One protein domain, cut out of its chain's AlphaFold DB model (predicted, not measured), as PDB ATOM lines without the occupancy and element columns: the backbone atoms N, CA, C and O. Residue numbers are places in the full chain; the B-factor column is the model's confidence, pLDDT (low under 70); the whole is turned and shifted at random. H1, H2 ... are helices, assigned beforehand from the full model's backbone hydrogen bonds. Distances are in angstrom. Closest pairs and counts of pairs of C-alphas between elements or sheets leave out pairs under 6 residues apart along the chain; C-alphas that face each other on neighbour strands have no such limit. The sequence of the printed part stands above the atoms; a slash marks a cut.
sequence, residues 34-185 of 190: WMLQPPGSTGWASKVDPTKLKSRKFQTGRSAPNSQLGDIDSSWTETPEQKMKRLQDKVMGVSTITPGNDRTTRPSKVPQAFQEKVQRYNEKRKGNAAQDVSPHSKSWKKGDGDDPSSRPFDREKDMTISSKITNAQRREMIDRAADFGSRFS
ATOM      1  N   TRP A  34       8.980 -61.591 -32.266       84.25
ATOM      2  CA  TRP A  34      10.425 -61.832 -32.307       84.25
ATOM      3  C   TRP A  34      11.025 -62.196 -30.934       84.25
ATOM      4  O   TRP A  34      12.101 -62.787 -30.883       84.25
ATOM      5  N   MET A  35      10.345 -61.876 -29.825       87.81
ATOM      6  CA  MET A  35      10.744 -62.277 -28.468       87.81
ATOM      7  C   MET A  35      10.240 -63.667 -28.071       87.81
ATOM      8  O   MET A  35      10.796 -64.279 -27.158       87.81
ATOM      9  N   LEU A  36       9.168 -64.153 -28.700       86.31
ATOM     10  CA  LEU A  36       8.605 -65.480 -28.432       86.31
ATOM     11  C   LEU A  36       9.107 -66.530 -29.420       86.31
ATOM     12  O   LEU A  36       9.118 -67.719 -29.099       86.31
ATOM     13  N   GLN A  37       9.530 -66.104 -30.609       85.19
ATOM     14  CA  GLN A  37      10.120 -66.984 -31.599       85.19
ATOM     15  C   GLN A  37      11.500 -67.447 -31.115       85.19
ATOM     16  O   GLN A  37      12.412 -66.626 -30.971       85.19
ATOM     17  N   PRO A  38      11.696 -68.757 -30.861       81.88
ATOM     18  CA  PRO A  38      13.034 -69.261 -30.613       81.88
ATOM     19  C   PRO A  38      13.906 -68.966 -31.841       81.88
ATOM     20  O   PRO A  38      13.404 -68.990 -32.971       81.88
ATOM     21  N   PRO A  39      15.215 -68.707 -31.659       81.00
ATOM     22  CA  PRO A  39      16.111 -68.547 -32.793       81.00
ATOM     23  C   PRO A  39      16.002 -69.794 -33.678       81.00
ATOM     24  O   PRO A  39      16.156 -70.918 -33.197       81.00
ATOM     25  N   GLY A  40      15.691 -69.595 -34.962       76.44
ATOM     26  CA  GLY A  40      15.473 -70.697 -35.895       76.44
ATOM     27  C   GLY A  40      16.663 -71.660 -35.940       76.44
ATOM     28  O   GLY A  40      17.814 -71.267 -35.739       76.44
ATOM     29  N   SER A  41      16.403 -72.930 -36.258       67.56
ATOM     30  CA  SER A  41      17.423 -73.991 -36.327       67.56
ATOM     31  C   SER A  41      18.518 -73.746 -37.378       67.56
ATOM     32  O   SER A  41      19.521 -74.452 -37.390       67.56
ATOM     33  N   THR A  42      18.369 -72.730 -38.228       70.31
ATOM     34  CA  THR A  42      19.357 -72.278 -39.219       70.31
ATOM     35  C   THR A  42      20.262 -71.145 -38.711       70.31
ATOM     36  O   THR A  42      21.186 -70.721 -39.417       70.31
ATOM     37  N   GLY A  43      20.018 -70.651 -37.490       73.25
ATOM     38  CA  GLY A  43      20.783 -69.589 -36.848       73.25
ATOM     39  C   GLY A  43      22.234 -69.981 -36.555       73.25
ATOM     40  O   GLY A  43      22.602 -71.155 -36.524       73.25
ATOM     41  N   TRP A  44      23.082 -68.977 -36.313       70.75
ATOM     42  CA  TRP A  44      24.504 -69.164 -35.990       70.75
ATOM     43  C   TRP A  44      24.728 -70.180 -34.858       70.75
ATOM     44  O   TRP A  44      25.645 -70.989 -34.943       70.75
ATOM     45  N   ALA A  45      23.862 -70.181 -33.839       69.94
ATOM     46  CA  ALA A  45      23.938 -71.095 -32.701       69.94
ATOM     47  C   ALA A  45      23.848 -72.582 -33.097       69.94
ATOM     48  O   ALA A  45      24.546 -73.398 -32.508       69.94
ATOM     49  N   SER A  46      23.071 -72.929 -34.127       70.38
ATOM     50  CA  SER A  46      22.934 -74.311 -34.615       70.38
ATOM     51  C   SER A  46      24.064 -74.745 -35.547       70.38
ATOM     52  O   SER A  46      24.296 -75.936 -35.729       70.38
ATOM     53  N   LYS A  47      24.780 -73.787 -36.154       74.19
ATOM     54  CA  LYS A  47      25.952 -74.063 -37.006       74.19
ATOM     55  C   LYS A  47      27.189 -74.427 -36.189       74.19
ATOM     56  O   LYS A  47      28.138 -74.990 -36.734       74.19
ATOM     57  N   VAL A  48      27.203 -74.082 -34.902       78.62
ATOM     58  CA  VAL A  48      28.296 -74.433 -34.002       78.62
ATOM     59  C   VAL A  48      28.016 -75.811 -33.411       78.62
ATOM     60  O   VAL A  48      27.193 -75.970 -32.518       78.62
ATOM     61  N   ASP A  49      28.728 -76.813 -33.920       76.62
ATOM     62  CA  ASP A  49      28.683 -78.179 -33.401       76.62
ATOM     63  C   ASP A  49      29.194 -78.203 -31.939       76.62
ATOM     64  O   ASP A  49      30.373 -77.892 -31.703       76.62
ATOM     65  N   PRO A  50      28.349 -78.565 -30.949       73.44
ATOM     66  CA  PRO A  50      28.704 -78.554 -29.528       73.44
ATOM     67  C   PRO A  50      29.868 -79.493 -29.205       73.44
ATOM     68  O   PRO A  50      30.590 -79.272 -28.236       73.44
ATOM     69  N   THR A  51      30.099 -80.506 -30.040       77.12
ATOM     70  CA  THR A  51      31.189 -81.471 -29.863       77.12
ATOM     71  C   THR A  51      32.522 -80.967 -30.418       77.12
ATOM     72  O   THR A  51      33.583 -81.453 -30.028       77.12
ATOM     73  N   LYS A  52      32.491 -79.953 -31.294       73.38
ATOM     74  CA  LYS A  52      33.677 -79.346 -31.925       73.38
ATOM     75  C   LYS A  52      34.028 -77.974 -31.361       73.38
ATOM     76  O   LYS A  52      35.010 -77.370 -31.801       73.38
ATOM     77  N   LEU A  53      33.286 -77.485 -30.365       71.12
ATOM     78  CA  LEU A  53      33.685 -76.341 -29.549       71.12
ATOM     79  C   LEU A  53      34.949 -76.699 -28.761       71.12
ATOM     80  O   LEU A  53      34.919 -77.116 -27.605       71.12
ATOM     81  N   LYS A  54      36.106 -76.500 -29.393       73.88
ATOM     82  CA  LYS A  54      37.385 -76.460 -28.691       73.88
ATOM     83  C   LYS A  54      37.260 -75.374 -27.634       73.88
ATOM     84  O   LYS A  54      36.947 -74.236 -27.985       73.88
ATOM     85  N   SER A  55      37.477 -75.728 -26.366       70.06
ATOM     86  CA  SER A  55      37.421 -74.792 -25.247       70.06
ATOM     87  C   SER A  55      38.303 -73.586 -25.560       70.06
ATOM     88  O   SER A  55      39.527 -73.605 -25.422       70.06
ATOM     89  N   ARG A  56      37.670 -72.510 -26.029       67.75
ATOM     90  CA  ARG A  56      38.273 -71.187 -26.069       67.75
ATOM     91  C   ARG A  56      38.275 -70.753 -24.621       67.75
ATOM     92  O   ARG A  56      37.346 -70.110 -24.148       67.75
ATOM     93  N   LYS A  57      39.272 -71.253 -23.892       73.50
ATOM     94  CA  LYS A  57      39.552 -70.857 -22.521       73.50
ATOM     95  C   LYS A  57      39.510 -69.333 -22.501       73.50
ATOM     96  O   LYS A  57      40.086 -68.704 -23.387       73.50
ATOM     97  N   PHE A  58      38.824 -68.745 -21.523       68.62
ATOM     98  CA  PHE A  58      39.037 -67.336 -21.212       68.62
ATOM     99  C   PHE A  58      40.548 -67.129 -21.104       68.62
ATOM    100  O   PHE A  58      41.216 -67.987 -20.515       68.62
ATOM    101  N   GLN A  59      41.083 -66.060 -21.706       58.91
ATOM    102  CA  GLN A  59      42.495 -65.676 -21.604       58.91
ATOM    103  C   GLN A  59      42.839 -65.426 -20.123       58.91
ATOM    104  O   GLN A  59      42.887 -64.306 -19.643       58.91
ATOM    105  N   THR A  60      43.052 -66.513 -19.395       59.28
ATOM    106  CA  THR A  60      43.494 -66.612 -18.000       59.28
ATOM    107  C   THR A  60      44.951 -67.076 -17.973       59.28
ATOM    108  O   THR A  60      45.458 -67.581 -16.979       59.28
ATOM    109  N   GLY A  61      45.645 -66.937 -19.108       57.47
ATOM    110  CA  GLY A  61      47.078 -67.149 -19.212       57.47
ATOM    111  C   GLY A  61      47.843 -65.949 -18.660       57.47
ATOM    112  O   GLY A  61      47.368 -64.821 -18.737       57.47
ATOM    113  N   ARG A  62      49.053 -66.234 -18.170       59.44
ATOM    114  CA  ARG A  62      50.090 -65.418 -17.497       59.44
ATOM    115  C   ARG A  62      50.339 -63.963 -17.969       59.44
ATOM    116  O   ARG A  62      51.163 -63.282 -17.368       59.44
ATOM    117  N   SER A  63      49.668 -63.485 -19.012       57.59
ATOM    118  CA  SER A  63      49.728 -62.104 -19.515       57.59
ATOM    119  C   SER A  63      48.427 -61.313 -19.331       57.59
ATOM    120  O   SER A  63      48.418 -60.115 -19.599       57.59
ATOM    121  N   ALA A  64      47.344 -61.932 -18.854       56.59
ATOM    122  CA  ALA A  64      46.275 -61.182 -18.205       56.59
ATOM    123  C   ALA A  64      46.794 -60.749 -16.825       56.59
ATOM    124  O   ALA A  64      47.432 -61.572 -16.157       56.59
ATOM    125  N   PRO A  65      46.588 -59.494 -16.378       53.62
ATOM    126  CA  PRO A  65      46.872 -59.160 -14.995       53.62
ATOM    127  C   PRO A  65      46.046 -60.125 -14.152       53.62
ATOM    128  O   PRO A  65      44.818 -60.109 -14.206       53.62
ATOM    129  N   ASN A  66      46.723 -61.010 -13.425       48.94
ATOM    130  CA  ASN A  66      46.096 -61.739 -12.343       48.94
ATOM    131  C   ASN A  66      45.561 -60.655 -11.405       48.94
ATOM    132  O   ASN A  66      46.330 -60.118 -10.604       48.94
ATOM    133  N   SER A  67      44.273 -60.312 -11.503       51.91
ATOM    134  CA  SER A  67      43.570 -59.800 -10.341       51.91
ATOM    135  C   SER A  67      43.618 -60.970  -9.377       51.91
ATOM    136  O   SER A  67      42.862 -61.937  -9.487       51.91
ATOM    137  N   GLN A  68      44.651 -60.946  -8.540       51.81
ATOM    138  CA  GLN A  68      44.742 -61.759  -7.351       51.81
ATOM    139  C   GLN A  68      43.345 -61.793  -6.739       51.81
ATOM    140  O   GLN A  68      42.647 -60.782  -6.749       51.81
ATOM    141  N   LEU A  69      42.947 -62.966  -6.273       52.50
ATOM    142  CA  LEU A  69      41.811 -63.176  -5.394       52.50
ATOM    143  C   LEU A  69      41.928 -62.179  -4.222       52.50
ATOM    144  O   LEU A  69      42.607 -62.433  -3.234       52.50
ATOM    145  N   GLY A  70      41.395 -60.985  -4.424       52.84
ATOM    146  CA  GLY A  70      41.876 -59.757  -3.810       52.84
ATOM    147  C   GLY A  70      40.838 -58.704  -4.110       52.84
ATOM    148  O   GLY A  70      40.949 -57.972  -5.086       52.84
ATOM    149  N   ASP A  71      39.801 -58.772  -3.284       55.31
ATOM    150  CA  ASP A  71      38.728 -57.805  -3.129       55.31
ATOM    151  C   ASP A  71      38.124 -57.342  -4.458       55.31
ATOM    152  O   ASP A  71      38.494 -56.327  -5.045       55.31
ATOM    153  N   ILE A  72      37.173 -58.146  -4.941       57.41
ATOM    154  CA  ILE A  72      36.179 -57.723  -5.926       57.41
ATOM    155  C   ILE A  72      35.740 -56.314  -5.526       57.41
ATOM    156  O   ILE A  72      35.278 -56.166  -4.400       57.41
ATOM    157  N   ASP A  73      35.900 -55.326  -6.416       62.09
ATOM    158  CA  ASP A  73      35.547 -53.920  -6.183       62.09
ATOM    159  C   ASP A  73      34.262 -53.840  -5.352       62.09
ATOM    160  O   ASP A  73      33.157 -54.023  -5.864       62.09
ATOM    161  N   SER A  74      34.398 -53.604  -4.045       66.19
ATOM    162  CA  SER A  74      33.316 -53.809  -3.069       66.19
ATOM    163  C   SER A  74      32.174 -52.803  -3.252       66.19
ATOM    164  O   SER A  74      31.150 -52.877  -2.587       66.19
ATOM    165  N   SER A  75      32.309 -51.907  -4.234       73.62
ATOM    166  CA  SER A  75      31.333 -50.917  -4.679       73.62
ATOM    167  C   SER A  75      29.999 -51.502  -5.161       73.62
ATOM    168  O   SER A  75      29.002 -50.785  -5.096       73.62
ATOM    169  N   TRP A  76      29.946 -52.748  -5.652       78.88
ATOM    170  CA  TRP A  76      28.679 -53.365  -6.099       78.88
ATOM    171  C   TRP A  76      28.049 -54.317  -5.072       78.88
ATOM    172  O   TRP A  76      26.884 -54.677  -5.218       78.88
ATOM    173  N   THR A  77      28.774 -54.669  -4.008       84.81
ATOM    174  CA  THR A  77      28.284 -55.497  -2.891       84.81
ATOM    175  C   THR A  77      28.252 -54.728  -1.561       84.81
ATOM    176  O   THR A  77      28.134 -55.337  -0.501       84.81
ATOM    177  N   GLU A  78      28.382 -53.394  -1.599       82.88
ATOM    178  CA  GLU A  78      28.421 -52.516  -0.421       82.88
ATOM    179  C   GLU A  78      27.037 -52.435   0.246       82.88
ATOM    180  O   GLU A  78      26.039 -52.094  -0.394       82.88
ATOM    181  N   THR A  79      26.969 -52.700   1.553       92.38
ATOM    182  CA  THR A  79      25.754 -52.437   2.348       92.38
ATOM    183  C   THR A  79      25.512 -50.923   2.486       92.38
ATOM    184  O   THR A  79      26.463 -50.136   2.425       92.38
ATOM    185  N   PRO A  80      24.265 -50.450   2.693       89.31
ATOM    186  CA  PRO A  80      23.987 -49.010   2.772       89.31
ATOM    187  C   PRO A  80      24.766 -48.304   3.892       89.31
ATOM    188  O   PRO A  80      25.232 -47.182   3.702       89.31
ATOM    189  N   GLU A  81      24.977 -48.968   5.030       89.06
ATOM    190  CA  GLU A  81      25.767 -48.433   6.145       89.06
ATOM    191  C   GLU A  81      27.245 -48.264   5.784       89.06
ATOM    192  O   GLU A  81      27.846 -47.221   6.057       89.06
ATOM    193  N   GLN A  82      27.825 -49.252   5.099       88.94
ATOM    194  CA  GLN A  82      29.200 -49.171   4.608       88.94
ATOM    195  C   GLN A  82      29.359 -48.027   3.603       88.94
ATOM    196  O   GLN A  82      30.322 -47.268   3.701       88.94
ATOM    197  N   LYS A  83      28.359 -47.810   2.739       90.19
ATOM    198  CA  LYS A  83      28.349 -46.684   1.796       90.19
ATOM    199  C   LYS A  83      28.344 -45.334   2.502       90.19
ATOM    200  O   LYS A  83      29.065 -44.432   2.076       90.19
ATOM    201  N   MET A  84      27.563 -45.177   3.573       92.69
ATOM    202  CA  MET A  84      27.572 -43.941   4.366       92.69
ATOM    203  C   MET A  84      28.941 -43.698   4.994       92.69
ATOM    204  O   MET A  84      29.481 -42.601   4.870       92.69
ATOM    205  N   LYS A  85      29.534 -44.734   5.591       90.19
ATOM    206  CA  LYS A  85      30.875 -44.658   6.170       90.19
ATOM    207  C   LYS A  85      31.924 -44.289   5.118       90.19
ATOM    208  O   LYS A  85      32.697 -43.361   5.318       90.19
ATOM    209  N   ARG A  86      31.875 -44.912   3.938       88.12
ATOM    210  CA  ARG A  86      32.756 -44.586   2.808       88.12
ATOM    211  C   ARG A  86      32.603 -43.137   2.347       88.12
ATOM    212  O   ARG A  86      33.590 -42.510   1.968       88.12
ATOM    213  N   LEU A  87      31.381 -42.602   2.327       90.50
ATOM    214  CA  LEU A  87      31.148 -41.196   1.993       90.50
ATOM    215  C   LEU A  87      31.714 -40.259   3.063       90.50
ATOM    216  O   LEU A  87      32.370 -39.283   2.709       90.50
ATOM    217  N   GLN A  88      31.511 -40.570   4.343       93.12
ATOM    218  CA  GLN A  88      32.063 -39.796   5.456       93.12
ATOM    219  C   GLN A  88      33.594 -39.784   5.424       93.12
ATOM    220  O   GLN A  88      34.192 -38.713   5.460       93.12
ATOM    221  N   ASP A  89      34.223 -40.943   5.249       89.75
ATOM    222  CA  ASP A  89      35.679 -41.070   5.181       89.75
ATOM    223  C   ASP A  89      36.253 -40.269   3.996       89.75
ATOM    224  O   ASP A  89      37.219 -39.525   4.158       89.75
ATOM    225  N   LYS A  90      35.588 -40.293   2.829       85.75
ATOM    226  CA  LYS A  90      35.953 -39.449   1.674       85.75
ATOM    227  C   LYS A  90      35.855 -37.954   1.967       85.75
ATOM    228  O   LYS A  90      36.737 -37.210   1.550       85.75
ATOM    229  N   VAL A  91      34.803 -37.514   2.659       89.31
ATOM    230  CA  VAL A  91      34.641 -36.107   3.069       89.31
ATOM    231  C   VAL A  91      35.736 -35.705   4.057       89.31
ATOM    232  O   VAL A  91      36.295 -34.619   3.944       89.31
ATOM    233  N   MET A  92      36.100 -36.608   4.967       89.31
ATOM    234  CA  MET A  92      37.195 -36.422   5.922       89.31
ATOM    235  C   MET A  92      38.587 -36.608   5.292       89.31
ATOM    236  O   MET A  92      39.596 -36.437   5.974       89.31
ATOM    237  N   GLY A  93      38.667 -36.958   4.003       82.81
ATOM    238  CA  GLY A  93      39.922 -37.229   3.297       82.81
ATOM    239  C   GLY A  93      40.648 -38.495   3.766       82.81
ATOM    240  O   GLY A  93      41.801 -38.716   3.396       82.81
ATOM    241  N   VAL A  94      39.991 -39.335   4.565       78.69
ATOM    242  CA  VAL A  94      40.508 -40.617   5.036       78.69
ATOM    243  C   VAL A  94      40.209 -41.653   3.956       78.69
ATOM    244  O   VAL A  94      39.062 -41.976   3.672       78.69
ATOM    245  N   SER A  95      41.246 -42.174   3.307       68.62
ATOM    246  CA  SER A  95      41.091 -43.358   2.460       68.62
ATOM    247  C   SER A  95      41.258 -44.585   3.347       68.62
ATOM    248  O   SER A  95      42.303 -44.767   3.971       68.62
ATOM    249  N   THR A  96      40.222 -45.420   3.447       62.09
ATOM    250  CA  THR A  96      40.369 -46.738   4.062       62.09
ATOM    251  C   THR A  96      41.348 -47.531   3.200       62.09
ATOM    252  O   THR A  96      41.124 -47.744   2.009       62.09
ATOM    253  N   ILE A  97      42.492 -47.894   3.779       56.78
ATOM    254  CA  ILE A  97      43.530 -48.672   3.105       56.78
ATOM    255  C   ILE A  97      42.974 -50.087   2.933       56.78
ATOM    256  O   ILE A  97      43.113 -50.935   3.812       56.78
ATOM    257  N   THR A  98      42.295 -50.343   1.819       56.41
ATOM    258  CA  THR A  98      42.081 -51.710   1.354       56.41
ATOM    259  C   THR A  98      43.434 -52.243   0.864       56.41
ATOM    260  O   THR A  98      44.122 -51.552   0.097       56.41
ATOM    261  N   PRO A  99      43.885 -53.432   1.313       49.41
ATOM    262  CA  PRO A  99      45.161 -54.002   0.894       49.41
ATOM    263  C   PRO A  99      45.058 -54.450  -0.572       49.41
ATOM    264  O   PRO A  99      44.762 -55.598  -0.876       49.41
ATOM    265  N   GLY A 100      45.251 -53.508  -1.493       51.78
ATOM    266  CA  GLY A 100      45.123 -53.733  -2.935       51.78
ATOM    267  C   GLY A 100      45.202 -52.463  -3.786       51.78
ATOM    268  O   GLY A 100      45.609 -52.540  -4.941       51.78
ATOM    269  N   ASN A 101      44.909 -51.284  -3.218       50.81
ATOM    270  CA  ASN A 101      44.935 -50.003  -3.945       50.81
ATOM    271  C   ASN A 101      46.144 -49.104  -3.597       50.81
ATOM    272  O   ASN A 101      46.153 -47.898  -3.842       50.81
ATOM    273  N   ASP A 102      47.214 -49.677  -3.042       46.97
ATOM    274  CA  ASP A 102      48.371 -48.925  -2.524       46.97
ATOM    275  C   ASP A 102      49.343 -48.411  -3.615       46.97
ATOM    276  O   ASP A 102      50.522 -48.151  -3.379       46.97
ATOM    277  N   ARG A 103      48.878 -48.277  -4.866       51.22
ATOM    278  CA  ARG A 103      49.701 -47.758  -5.976       51.22
ATOM    279  C   ARG A 103      49.185 -46.477  -6.620       51.22
ATOM    280  O   ARG A 103      49.952 -45.843  -7.339       51.22
ATOM    281  N   THR A 104      47.964 -46.042  -6.317       51.38
ATOM    282  CA  THR A 104      47.380 -44.831  -6.928       51.38
ATOM    283  C   THR A 104      46.993 -43.734  -5.943       51.38
ATOM    284  O   THR A 104      46.765 -42.604  -6.362       51.38
ATOM    285  N   THR A 105      47.020 -44.002  -4.638       52.56
ATOM    286  CA  THR A 105      46.748 -43.002  -3.593       52.56
ATOM    287  C   THR A 105      47.856 -42.965  -2.553       52.56
ATOM    288  O   THR A 105      47.615 -42.948  -1.352       52.56
ATOM    289  N   ARG A 106      49.108 -42.846  -3.002       47.53
ATOM    290  CA  ARG A 106      50.032 -42.049  -2.196       47.53
ATOM    291  C   ARG A 106      49.493 -40.620  -2.258       47.53
ATOM    292  O   ARG A 106      49.394 -40.106  -3.377       47.53
ATOM    293  N   PRO A 107      49.175 -39.942  -1.139       52.47
ATOM    294  CA  PRO A 107      49.204 -38.494  -1.151       52.47
ATOM    295  C   PRO A 107      50.661 -38.157  -1.444       52.47
ATOM    296  O   PRO A 107      51.512 -38.113  -0.555       52.47
ATOM    297  N   SER A 108      50.984 -38.034  -2.735       52.91
ATOM    298  CA  SER A 108      52.188 -37.359  -3.171       52.91
ATOM    299  C   SER A 108      52.195 -36.097  -2.336       52.91
ATOM    300  O   SER A 108      51.212 -35.354  -2.366       52.91
ATOM    301  N   LYS A 109      53.229 -35.911  -1.511       60.84
ATOM    302  CA  LYS A 109      53.514 -34.621  -0.898       60.84
ATOM    303  C   LYS A 109      53.692 -33.686  -2.080       60.84
ATOM    304  O   LYS A 109      54.789 -33.566  -2.615       60.84
ATOM    305  N   VAL A 110      52.582 -33.147  -2.574       61.19
ATOM    306  CA  VAL A 110      52.570 -32.191  -3.657       61.19
ATOM    307  C   VAL A 110      53.443 -31.079  -3.105       61.19
ATOM    308  O   VAL A 110      53.102 -30.550  -2.043       61.19
ATOM    309  N   PRO A 111      54.614 -30.815  -3.708       76.12
ATOM    310  CA  PRO A 111      55.524 -29.834  -3.149       76.12
ATOM    311  C   PRO A 111      54.726 -28.542  -2.988       76.12
ATOM    312  O   PRO A 111      53.943 -28.207  -3.877       76.12
ATOM    313  N   GLN A 112      54.863 -27.849  -1.856       73.25
ATOM    314  CA  GLN A 112      54.094 -26.624  -1.582       73.25
ATOM    315  C   GLN A 112      54.173 -25.640  -2.763       73.25
ATOM    316  O   GLN A 112      53.165 -25.064  -3.157       73.25
ATOM    317  N   ALA A 113      55.321 -25.603  -3.450       73.50
ATOM    318  CA  ALA A 113      55.524 -24.876  -4.701       73.50
ATOM    319  C   ALA A 113      54.519 -25.217  -5.825       73.50
ATOM    320  O   ALA A 113      54.094 -24.340  -6.574       73.50
ATOM    321  N   PHE A 114      54.112 -26.481  -5.973       81.62
ATOM    322  CA  PHE A 114      53.090 -26.882  -6.943       81.62
ATOM    323  C   PHE A 114      51.690 -26.464  -6.490       81.62
ATOM    324  O   PHE A 114      50.907 -26.004  -7.317       81.62
ATOM    325  N   GLN A 115      51.382 -26.557  -5.192       84.06
ATOM    326  CA  GLN A 115      50.105 -26.064  -4.663       84.06
ATOM    327  C   GLN A 115      49.969 -24.551  -4.870       84.06
ATOM    328  O   GLN A 115      48.952 -24.101  -5.393       84.06
ATOM    329  N   GLU A 116      51.015 -23.777  -4.577       86.75
ATOM    330  CA  GLU A 116      51.058 -22.334  -4.838       86.75
ATOM    331  C   GLU A 116      50.923 -22.013  -6.331       86.75
ATOM    332  O   GLU A 116      50.207 -21.088  -6.713       86.75
ATOM    333  N   LYS A 117      51.564 -22.797  -7.207       91.31
ATOM    334  CA  LYS A 117      51.435 -22.634  -8.662       91.31
ATOM    335  C   LYS A 117      49.997 -22.864  -9.133       91.31
ATOM    336  O   LYS A 117      49.501 -22.094  -9.955       91.31
ATOM    337  N   VAL A 118      49.327 -23.888  -8.601       88.56
ATOM    338  CA  VAL A 118      47.915 -24.181  -8.893       88.56
ATOM    339  C   VAL A 118      47.008 -23.076  -8.354       88.56
ATOM    340  O   VAL A 118      46.135 -22.612  -9.082       88.56
ATOM    341  N   GLN A 119      47.237 -22.595  -7.131       89.31
ATOM    342  CA  GLN A 119      46.469 -21.489  -6.549       89.31
ATOM    343  C   GLN A 119      46.619 -20.207  -7.373       89.31
ATOM    344  O   GLN A 119      45.614 -19.653  -7.808       89.31
ATOM    345  N   ARG A 120      47.850 -19.803  -7.719       88.31
ATOM    346  CA  ARG A 120      48.096 -18.632  -8.581       88.31
ATOM    347  C   ARG A 120      47.451 -18.772  -9.959       88.31
ATOM    348  O   ARG A 120      46.966 -17.789 -10.514       88.31
ATOM    349  N   TYR A 121      47.464 -19.969 -10.544       86.12
ATOM    350  CA  TYR A 121      46.790 -20.227 -11.817       86.12
ATOM    351  C   TYR A 121      45.270 -20.092 -11.686       86.12
ATOM    352  O   TYR A 121      44.633 -19.438 -12.513       86.12
ATOM    353  N   ASN A 122      44.701 -20.657 -10.621       85.56
ATOM    354  CA  ASN A 122      43.278 -20.586 -10.331       85.56
ATOM    355  C   ASN A 122      42.829 -19.154 -10.040       85.56
ATOM    356  O   ASN A 122      41.810 -18.747 -10.573       85.56
ATOM    357  N   GLU A 123      43.581 -18.360  -9.279       85.88
ATOM    358  CA  GLU A 123      43.278 -16.946  -9.007       85.88
ATOM    359  C   GLU A 123      43.309 -16.098 -10.281       85.88
ATOM    360  O   GLU A 123      42.359 -15.365 -10.565       85.88
ATOM    361  N   LYS A 124      44.346 -16.273 -11.114       83.38
ATOM    362  CA  LYS A 124      44.444 -15.621 -12.430       83.38
ATOM    363  C   LYS A 124      43.295 -16.012 -13.355       83.38
ATOM    364  O   LYS A 124      42.817 -15.190 -14.136       83.38
ATOM    365  N   ARG A 125      42.838 -17.265 -13.287       73.62
ATOM    366  CA  ARG A 125      41.669 -17.717 -14.043       73.62
ATOM    367  C   ARG A 125      40.351 -17.329 -13.404       73.62
ATOM    368  O   ARG A 125      39.411 -17.155 -14.151       73.62
ATOM    369  N   LYS A 126      40.252 -17.137 -12.092       72.50
ATOM    370  CA  LYS A 126      38.999 -16.799 -11.401       72.50
ATOM    371  C   LYS A 126      38.499 -15.406 -11.790       72.50
ATOM    372  O   LYS A 126      37.303 -15.246 -12.007       72.50
ATOM    373  N   GLY A 127      39.410 -14.443 -11.970       62.84
ATOM    374  CA  GLY A 127      39.076 -13.113 -12.503       62.84
ATOM    375  C   GLY A 127      38.564 -13.148 -13.948       62.84
ATOM    376  O   GLY A 127      37.669 -12.388 -14.301       62.84
ATOM    377  N   ASN A 128      39.067 -14.087 -14.756       57.16
ATOM    378  CA  ASN A 128      38.637 -14.267 -16.141       57.16
ATOM    379  C   ASN A 128      37.416 -15.189 -16.268       57.16
ATOM    380  O   ASN A 128      36.555 -14.913 -17.077       57.16
ATOM    381  N   ALA A 129      37.259 -16.228 -15.449       55.47
ATOM    382  CA  ALA A 129      36.207 -17.243 -15.554       55.47
ATOM    383  C   ALA A 129      34.804 -16.711 -15.216       55.47
ATOM    384  O   ALA A 129      33.816 -17.276 -15.677       55.47
ATOM    385  N   ALA A 130      34.702 -15.609 -14.464       55.94
ATOM    386  CA  ALA A 130      33.437 -14.892 -14.299       55.94
ATOM    387  C   ALA A 130      32.984 -14.202 -15.605       55.94
ATOM    388  O   ALA A 130      31.786 -14.058 -15.840       55.94
ATOM    389  N   GLN A 131      33.924 -13.813 -16.475       52.28
ATOM    390  CA  GLN A 131      33.639 -13.238 -17.795       52.28
ATOM    391  C   GLN A 131      33.780 -14.241 -18.949       52.28
ATOM    392  O   GLN A 131      33.160 -14.045 -19.989       52.28
ATOM    393  N   ASP A 132      34.518 -15.327 -18.762       49.88
ATOM    394  CA  ASP A 132      34.909 -16.315 -19.767       49.88
ATOM    395  C   ASP A 132      34.187 -17.647 -19.506       49.88
ATOM    396  O   ASP A 132      34.726 -18.748 -19.602       49.88
ATOM    397  N   VAL A 133      32.903 -17.543 -19.159       52.16
ATOM    398  CA  VAL A 133      31.930 -18.553 -19.571       52.16
ATOM    399  C   VAL A 133      32.044 -18.614 -21.088       52.16
ATOM    400  O   VAL A 133      31.715 -17.634 -21.761       52.16
ATOM    401  N   SER A 134      32.588 -19.729 -21.585       47.91
ATOM    402  CA  SER A 134      32.787 -20.059 -22.999       47.91
ATOM    403  C   SER A 134      31.777 -19.336 -23.904       47.91
ATOM    404  O   SER A 134      30.580 -19.372 -23.592       47.91
ATOM    405  N   PRO A 135      32.185 -18.731 -25.037       52.09
ATOM    406  CA  PRO A 135      31.250 -18.079 -25.958       52.09
ATOM    407  C   PRO A 135      30.117 -19.018 -26.410       52.09
ATOM    408  O   PRO A 135      29.034 -18.553 -26.745       52.09
ATOM    409  N   HIS A 136      30.325 -20.336 -26.313       49.59
ATOM    410  CA  HIS A 136      29.309 -21.354 -26.565       49.59
ATOM    411  C   HIS A 136      28.241 -21.467 -25.459       49.59
ATOM    412  O   HIS A 136      27.080 -21.747 -25.733       49.59
ATOM    413  N   SER A 137      28.603 -21.193 -24.203       50.84
ATOM    414  CA  SER A 137      27.670 -21.183 -23.066       50.84
ATOM    415  C   SER A 137      26.842 -19.894 -22.973       50.84
ATOM    416  O   SER A 137      25.735 -19.908 -22.436       50.84
ATOM    417  N   LYS A 138      27.342 -18.775 -23.523       50.47
ATOM    418  CA  LYS A 138      26.602 -17.503 -23.583       50.47
ATOM    419  C   LYS A 138      25.569 -17.481 -24.711       50.47
ATOM    420  O   LYS A 138      24.520 -16.869 -24.541       50.47
ATOM    421  N   SER A 139      25.820 -18.175 -25.826       52.59
ATOM    422  CA  SER A 139      24.852 -18.277 -26.929       52.59
ATOM    423  C   SER A 139      23.605 -19.091 -26.576       52.59
ATOM    424  O   SER A 139      22.560 -18.872 -27.176       52.59
ATOM    425  N   TRP A 140      23.676 -19.990 -25.591       52.19
ATOM    426  CA  TRP A 140      22.522 -20.795 -25.163       52.19
ATOM    427  C   TRP A 140      21.597 -20.075 -24.177       52.19
ATOM    428  O   TRP A 140      20.476 -20.516 -23.966       52.19
ATOM    429  N   LYS A 141      22.027 -18.943 -23.602       52.09
ATOM    430  CA  LYS A 141      21.185 -18.100 -22.733       52.09
ATOM    431  C   LYS A 141      20.376 -17.044 -23.493       52.09
ATOM    432  O   LYS A 141      19.768 -16.180 -22.872       52.09
ATOM    433  N   LYS A 142      20.400 -17.088 -24.827       52.91
ATOM    434  CA  LYS A 142      19.635 -16.198 -25.710       52.91
ATOM    435  C   LYS A 142      18.643 -16.990 -26.576       52.91
ATOM    436  O   LYS A 142      18.430 -16.656 -27.733       52.91
ATOM    437  N   GLY A 143      18.102 -18.077 -26.039       56.56
ATOM    438  CA  GLY A 143      16.788 -18.586 -26.430       56.56
ATOM    439  C   GLY A 143      15.804 -18.162 -25.347       56.56
ATOM    440  O   GLY A 143      16.242 -17.976 -24.210       56.56
ATOM    441  N   ASP A 144      14.539 -17.942 -25.708       58.75
ATOM    442  CA  ASP A 144      13.439 -17.631 -24.784       58.75
ATOM    443  C   ASP A 144      13.553 -18.401 -23.464       58.75
ATOM    444  O   ASP A 144      14.065 -19.517 -23.447       58.75
ATOM    445  N   GLY A 145      13.118 -17.781 -22.362       58.19
ATOM    446  CA  GLY A 145      13.261 -18.259 -20.980       58.19
ATOM    447  C   GLY A 145      12.512 -19.555 -20.640       58.19
ATOM    448  O   GLY A 145      11.839 -19.616 -19.615       58.19
ATOM    449  N   ASP A 146      12.639 -20.580 -21.476       66.06
ATOM    450  CA  ASP A 146      12.078 -21.908 -21.319       66.06
ATOM    451  C   ASP A 146      12.859 -22.681 -20.255       66.06
ATOM    452  O   ASP A 146      14.019 -23.070 -20.438       66.06
ATOM    453  N   ASP A 147      12.192 -22.926 -19.130       76.06
ATOM    454  CA  ASP A 147      12.705 -23.750 -18.044       76.06
ATOM    455  C   ASP A 147      12.884 -25.212 -18.518       76.06
ATOM    456  O   ASP A 147      11.900 -25.887 -18.845       76.06
ATOM    457  N   PRO A 148      14.125 -25.744 -18.558       73.69
ATOM    458  CA  PRO A 148      14.408 -27.106 -19.008       73.69
ATOM    459  C   PRO A 148      13.829 -28.190 -18.099       73.69
ATOM    460  O   PRO A 148      13.737 -29.337 -18.523       73.69
ATOM    461  N   SER A 149      13.453 -27.854 -16.862       75.56
ATOM    462  CA  SER A 149      12.911 -28.824 -15.909       75.56
ATOM    463  C   SER A 149      11.421 -29.115 -16.107       75.56
ATOM    464  O   SER A 149      10.956 -30.185 -15.720       75.56
ATOM    465  N   SER A 150      10.681 -28.190 -16.727       78.69
ATOM    466  CA  SER A 150       9.224 -28.289 -16.904       78.69
ATOM    467  C   SER A 150       8.805 -28.716 -18.315       78.69
ATOM    468  O   SER A 150       7.649 -29.080 -18.531       78.69
ATOM    469  N   ARG A 151       9.725 -28.686 -19.287       79.19
ATOM    470  CA  ARG A 151       9.462 -29.109 -20.668       79.19
ATOM    471  C   ARG A 151       9.746 -30.603 -20.873       79.19
ATOM    472  O   ARG A 151      10.716 -31.111 -20.310       79.19
ATOM    473  N   PRO A 152       8.940 -31.321 -21.683       84.69
ATOM    474  CA  PRO A 152       9.311 -32.661 -22.112       84.69
ATOM    475  C   PRO A 152      10.621 -32.596 -22.905       84.69
ATOM    476  O   PRO A 152      10.897 -31.607 -23.586       84.69
ATOM    477  N   PHE A 153      11.422 -33.654 -22.802       81.94
ATOM    478  CA  PHE A 153      12.717 -33.747 -23.468       81.94
ATOM    479  C   PHE A 153      12.563 -33.617 -24.989       81.94
ATOM    480  O   PHE A 153      11.975 -34.479 -25.642       81.94
ATOM    481  N   ASP A 154      13.127 -32.554 -25.549       83.69
ATOM    482  CA  ASP A 154      13.218 -32.325 -26.984       83.69
ATOM    483  C   ASP A 154      14.630 -32.701 -27.419       83.69
ATOM    484  O   ASP A 154      15.586 -31.977 -27.160       83.69
ATOM    485  N   ARG A 155      14.781 -33.839 -28.099       82.12
ATOM    486  CA  ARG A 155      16.089 -34.343 -28.529       82.12
ATOM    487  C   ARG A 155      16.889 -33.311 -29.333       82.12
ATOM    488  O   ARG A 155      18.109 -33.357 -29.271       82.12
ATOM    489  N   GLU A 156      16.268 -32.409 -30.084       77.00
ATOM    490  CA  GLU A 156      17.006 -31.431 -30.893       77.00
ATOM    491  C   GLU A 156      17.494 -30.228 -30.079       77.00
ATOM    492  O   GLU A 156      18.551 -29.669 -30.382       77.00
ATOM    493  N   LYS A 157      16.751 -29.849 -29.032       79.00
ATOM    494  CA  LYS A 157      17.096 -28.733 -28.135       79.00
ATOM    495  C   LYS A 157      17.915 -29.173 -26.920       79.00
ATOM    496  O   LYS A 157      18.814 -28.452 -26.495       79.00
ATOM    497  N   ASP A 158      17.618 -30.351 -26.383       80.75
ATOM    498  CA  ASP A 158      18.223 -30.922 -25.174       80.75
ATOM    499  C   ASP A 158      19.425 -31.796 -25.452       80.75
ATOM    500  O   ASP A 158      20.327 -31.889 -24.619       80.75
ATOM    501  N   MET A 159      19.484 -32.410 -26.633       76.69
ATOM    502  CA  MET A 159      20.709 -33.038 -27.089       76.69
ATOM    503  C   MET A 159      21.350 -32.122 -28.115       76.69
ATOM    504  O   MET A 159      20.839 -31.909 -29.210       76.69
ATOM    505  N   THR A 160      22.548 -31.642 -27.795       67.94
ATOM    506  CA  THR A 160      23.433 -30.847 -28.662       67.94
ATOM    507  C   THR A 160      23.974 -31.633 -29.868       67.94
ATOM    508  O   THR A 160      25.072 -31.384 -30.364       67.94
ATOM    509  N   ILE A 161      23.198 -32.586 -30.381       64.69
ATOM    510  CA  ILE A 161      23.503 -33.431 -31.536       64.69
ATOM    511  C   ILE A 161      23.479 -32.608 -32.838       64.69
ATOM    512  O   ILE A 161      24.117 -32.991 -33.815       64.69
ATOM    513  N   SER A 162      22.821 -31.439 -32.855       60.59
ATOM    514  CA  SER A 162      22.709 -30.571 -34.040       60.59
ATOM    515  C   SER A 162      23.798 -29.487 -34.146       60.59
ATOM    516  O   SER A 162      23.661 -28.515 -34.887       60.59
ATOM    517  N   SER A 163      24.929 -29.629 -33.451       68.94
ATOM    518  CA  SER A 163      26.102 -28.800 -33.762       68.94
ATOM    519  C   SER A 163      26.767 -29.357 -35.023       68.94
ATOM    520  O   SER A 163      27.699 -30.155 -34.948       68.94
ATOM    521  N   LYS A 164      26.258 -28.990 -36.205       77.50
ATOM    522  CA  LYS A 164      26.849 -29.385 -37.494       77.50
ATOM    523  C   LYS A 164      28.231 -28.735 -37.624       77.50
ATOM    524  O   LYS A 164      28.350 -27.608 -38.091       77.50
ATOM    525  N   ILE A 165      29.273 -29.444 -37.185       84.38
ATOM    526  CA  ILE A 165      30.670 -29.010 -37.314       84.38
ATOM    527  C   ILE A 165      30.953 -28.764 -38.799       84.38
ATOM    528  O   ILE A 165      30.818 -29.676 -39.625       84.38
ATOM    529  N   THR A 166      31.339 -27.536 -39.145       90.25
ATOM    530  CA  THR A 166      31.691 -27.190 -40.528       90.25
ATOM    531  C   THR A 166      32.974 -27.916 -40.943       90.25
ATOM    532  O   THR A 166      33.793 -28.293 -40.104       90.25
ATOM    533  N   ASN A 167      33.188 -28.133 -42.244       91.44
ATOM    534  CA  ASN A 167      34.384 -28.845 -42.717       91.44
ATOM    535  C   ASN A 167      35.686 -28.138 -42.271       91.44
ATOM    536  O   ASN A 167      36.630 -28.797 -41.845       91.44
ATOM    537  N   ALA A 168      35.688 -26.799 -42.257       92.94
ATOM    538  CA  ALA A 168      36.799 -25.994 -41.754       92.94
ATOM    539  C   ALA A 168      37.079 -26.236 -40.259       92.94
ATOM    540  O   ALA A 168      38.217 -26.513 -39.892       92.94
ATOM    541  N   GLN A 169      36.044 -26.233 -39.410       92.25
ATOM    542  CA  GLN A 169      36.190 -26.538 -37.979       92.25
ATOM    543  C   GLN A 169      36.646 -27.980 -37.736       92.25
ATOM    544  O   GLN A 169      37.427 -28.241 -36.824       92.25
ATOM    545  N   ARG A 170      36.184 -28.932 -38.559       92.44
ATOM    546  CA  ARG A 170      36.623 -30.331 -38.469       92.44
ATOM    547  C   ARG A 170      38.111 -30.461 -38.774       92.44
ATOM    548  O   ARG A 170      38.796 -31.182 -38.058       92.44
ATOM    549  N   ARG A 171      38.599 -29.771 -39.810       93.56
ATOM    550  CA  ARG A 171      40.029 -29.732 -40.152       93.56
ATOM    551  C   ARG A 171      40.848 -29.146 -39.009       93.56
ATOM    552  O   ARG A 171      41.741 -29.821 -38.523       93.56
ATOM    553  N   GLU A 172      40.443 -27.993 -38.485       92.44
ATOM    554  CA  GLU A 172      41.121 -27.369 -37.346       92.44
ATOM    555  C   GLU A 172      41.156 -28.283 -36.105       92.44
ATOM    556  O   GLU A 172      42.167 -28.365 -35.409       92.44
ATOM    557  N   MET A 173      40.070 -29.011 -35.825       91.69
ATOM    558  CA  MET A 173      40.024 -29.976 -34.723       91.69
ATOM    559  C   MET A 173      40.983 -31.153 -34.944       91.69
ATOM    560  O   MET A 173      41.614 -31.600 -33.988       91.69
ATOM    561  N   ILE A 174      41.101 -31.644 -36.180       92.19
ATOM    562  CA  ILE A 174      42.033 -32.719 -36.546       92.19
ATOM    563  C   ILE A 174      43.482 -32.237 -36.438       92.19
ATOM    564  O   ILE A 174      44.303 -32.947 -35.860       92.19
ATOM    565  N   ASP A 175      43.781 -31.028 -36.907       91.69
ATOM    566  CA  ASP A 175      45.125 -30.447 -36.838       91.69
ATOM    567  C   ASP A 175      45.560 -30.269 -35.373       91.69
ATOM    568  O   ASP A 175      46.623 -30.738 -34.969       91.69
ATOM    569  N   ARG A 176      44.677 -29.724 -34.522       88.94
ATOM    570  CA  ARG A 176      44.916 -29.641 -33.070       88.94
ATOM    571  C   ARG A 176      45.070 -31.021 -32.423       88.94
ATOM    572  O   ARG A 176      45.865 -31.174 -31.500       88.94
ATOM    573  N   ALA A 177      44.311 -32.025 -32.871       90.19
ATOM    574  CA  ALA A 177      44.408 -33.396 -32.365       90.19
ATOM    575  C   ALA A 177      45.750 -34.060 -32.710       90.19
ATOM    576  O   ALA A 177      46.292 -34.798 -31.884       90.19
ATOM    577  N   ALA A 178      46.304 -33.768 -33.890       84.88
ATOM    578  CA  ALA A 178      47.603 -34.275 -34.317       84.88
ATOM    579  C   ALA A 178      48.739 -33.787 -33.398       84.88
ATOM    580  O   ALA A 178      49.588 -34.585 -32.991       84.88
ATOM    581  N   ASP A 179      48.697 -32.522 -32.971       80.44
ATOM    582  CA  ASP A 179      49.688 -31.944 -32.053       80.44
ATOM    583  C   ASP A 179      49.677 -32.598 -30.658       80.44
ATOM    584  O   ASP A 179      50.715 -32.692 -29.993       80.44
ATOM    585  N   PHE A 180      48.525 -33.104 -30.196       81.00
ATOM    586  CA  PHE A 180      48.439 -33.812 -28.914       81.00
ATOM    587  C   PHE A 180      49.091 -35.200 -28.953       81.00
ATOM    588  O   PHE A 180      49.593 -35.652 -27.927       81.00
ATOM    589  N   GLY A 181      49.162 -35.862 -30.112       80.88
ATOM    590  CA  GLY A 181      49.810 -37.174 -30.234       80.88
ATOM    591  C   GLY A 181      51.301 -37.137 -29.880       80.88
ATOM    592  O   GLY A 181      51.784 -37.990 -29.136       80.88
ATOM    593  N   SER A 182      52.007 -36.097 -30.332       74.81
ATOM    594  CA  SER A 182      53.455 -35.923 -30.131       74.81
ATOM    595  C   SER A 182      53.838 -35.626 -28.672       74.81
ATOM    596  O   SER A 182      54.855 -36.101 -28.168       74.81
ATOM    597  N   ARG A 183      52.987 -34.889 -27.942       73.12
ATOM    598  CA  ARG A 183      53.241 -34.476 -26.546       73.12
ATOM    599  C   ARG A 183      53.095 -35.610 -25.529       73.12
ATOM    600  O   ARG A 183      53.612 -35.508 -24.420       73.12
ATOM    601  N   PHE A 184      52.359 -36.663 -25.879       73.75
ATOM    602  CA  PHE A 184      52.083 -37.788 -24.981       73.75
ATOM    603  C   PHE A 184      52.715 -39.104 -25.447       73.75
ATOM    604  O   PHE A 184      52.840 -40.030 -24.638       73.75
ATOM    605  N   SER A 185      53.183 -39.199 -26.698       71.56
ATOM    606  CA  SER A 185      53.966 -40.345 -27.158       71.56
ATOM    607  C   SER A 185      55.354 -40.335 -26.509       71.56
ATOM    608  O   SER A 185      56.235 -39.580 -26.907       71.56
TER     609      SER A 185
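What this domain is: This is residues 34 to 185 of the 190 residues of an uncharacterized protein of Aspergillus leporis (UniProt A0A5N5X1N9). The printed part is strung out in a wide, open arc with no packed core: six separate helices, none touching another, with long links from H1 to H2, H2 to H3 and H4 to H5. H1 lies near one end of the long axis, a long loop leads to H2, H3 and H4 lie towards the opposite end, and from H4 the backbone comes back inward through H5 to H6, which runs nearly opposite to H3 across open space. The printed part has 152 residues, with H1 to H6 in that order and no named strand; the class is all helix, though the helices hold 64 of the 152 residues. It is extended, with a radius of gyration of the C-alphas of 26.7 A and spans of 71 by 46 by 44 A.

Where its parts are: H1 is residues 44 to 47, beginning at C-alpha 44 (24.504, -69.164, -35.990). H2, residues 80 to 91, is 16.7 A long. H3, residues 112 to 129, is 24.6 A long and begins at C-alpha 112 (54.094, -26.624, -1.582). H4 is residues 135 to 142, 11.8 A, and H5 is residues 155 to 158, 5.2 A. H6, residues 167 to 184, is 26.6 A long and ends at C-alpha 184 (52.083, -37.788, -24.981).

How they stand to each other: The six helices are apart, with no C-alpha of one within 8 A of another. Residues 34 to 66 and 106 to 147 are among those that stand free. Each O i to N i+4 pair is within hydrogen-bond range in H2, against 13 of 14 in H3, 9 of 14 in H6 and 1 of 4 in H4, where 1 of 5 O i to N i+3 pairs is; H1 and H5 are too short for an i+4 pair.

The domain as a whole: The C-alphas of Thr 51 and Gly 127, the two farthest apart, are 71.0 A apart. The printed part has no cut. The links H1 to H2, H2 to H3 and H4 to H5 are long. The mean pLDDT of the printed part is 72.2, with 60 residues under 70, among them 58 to 74, 95 to 110 and 127 to 146.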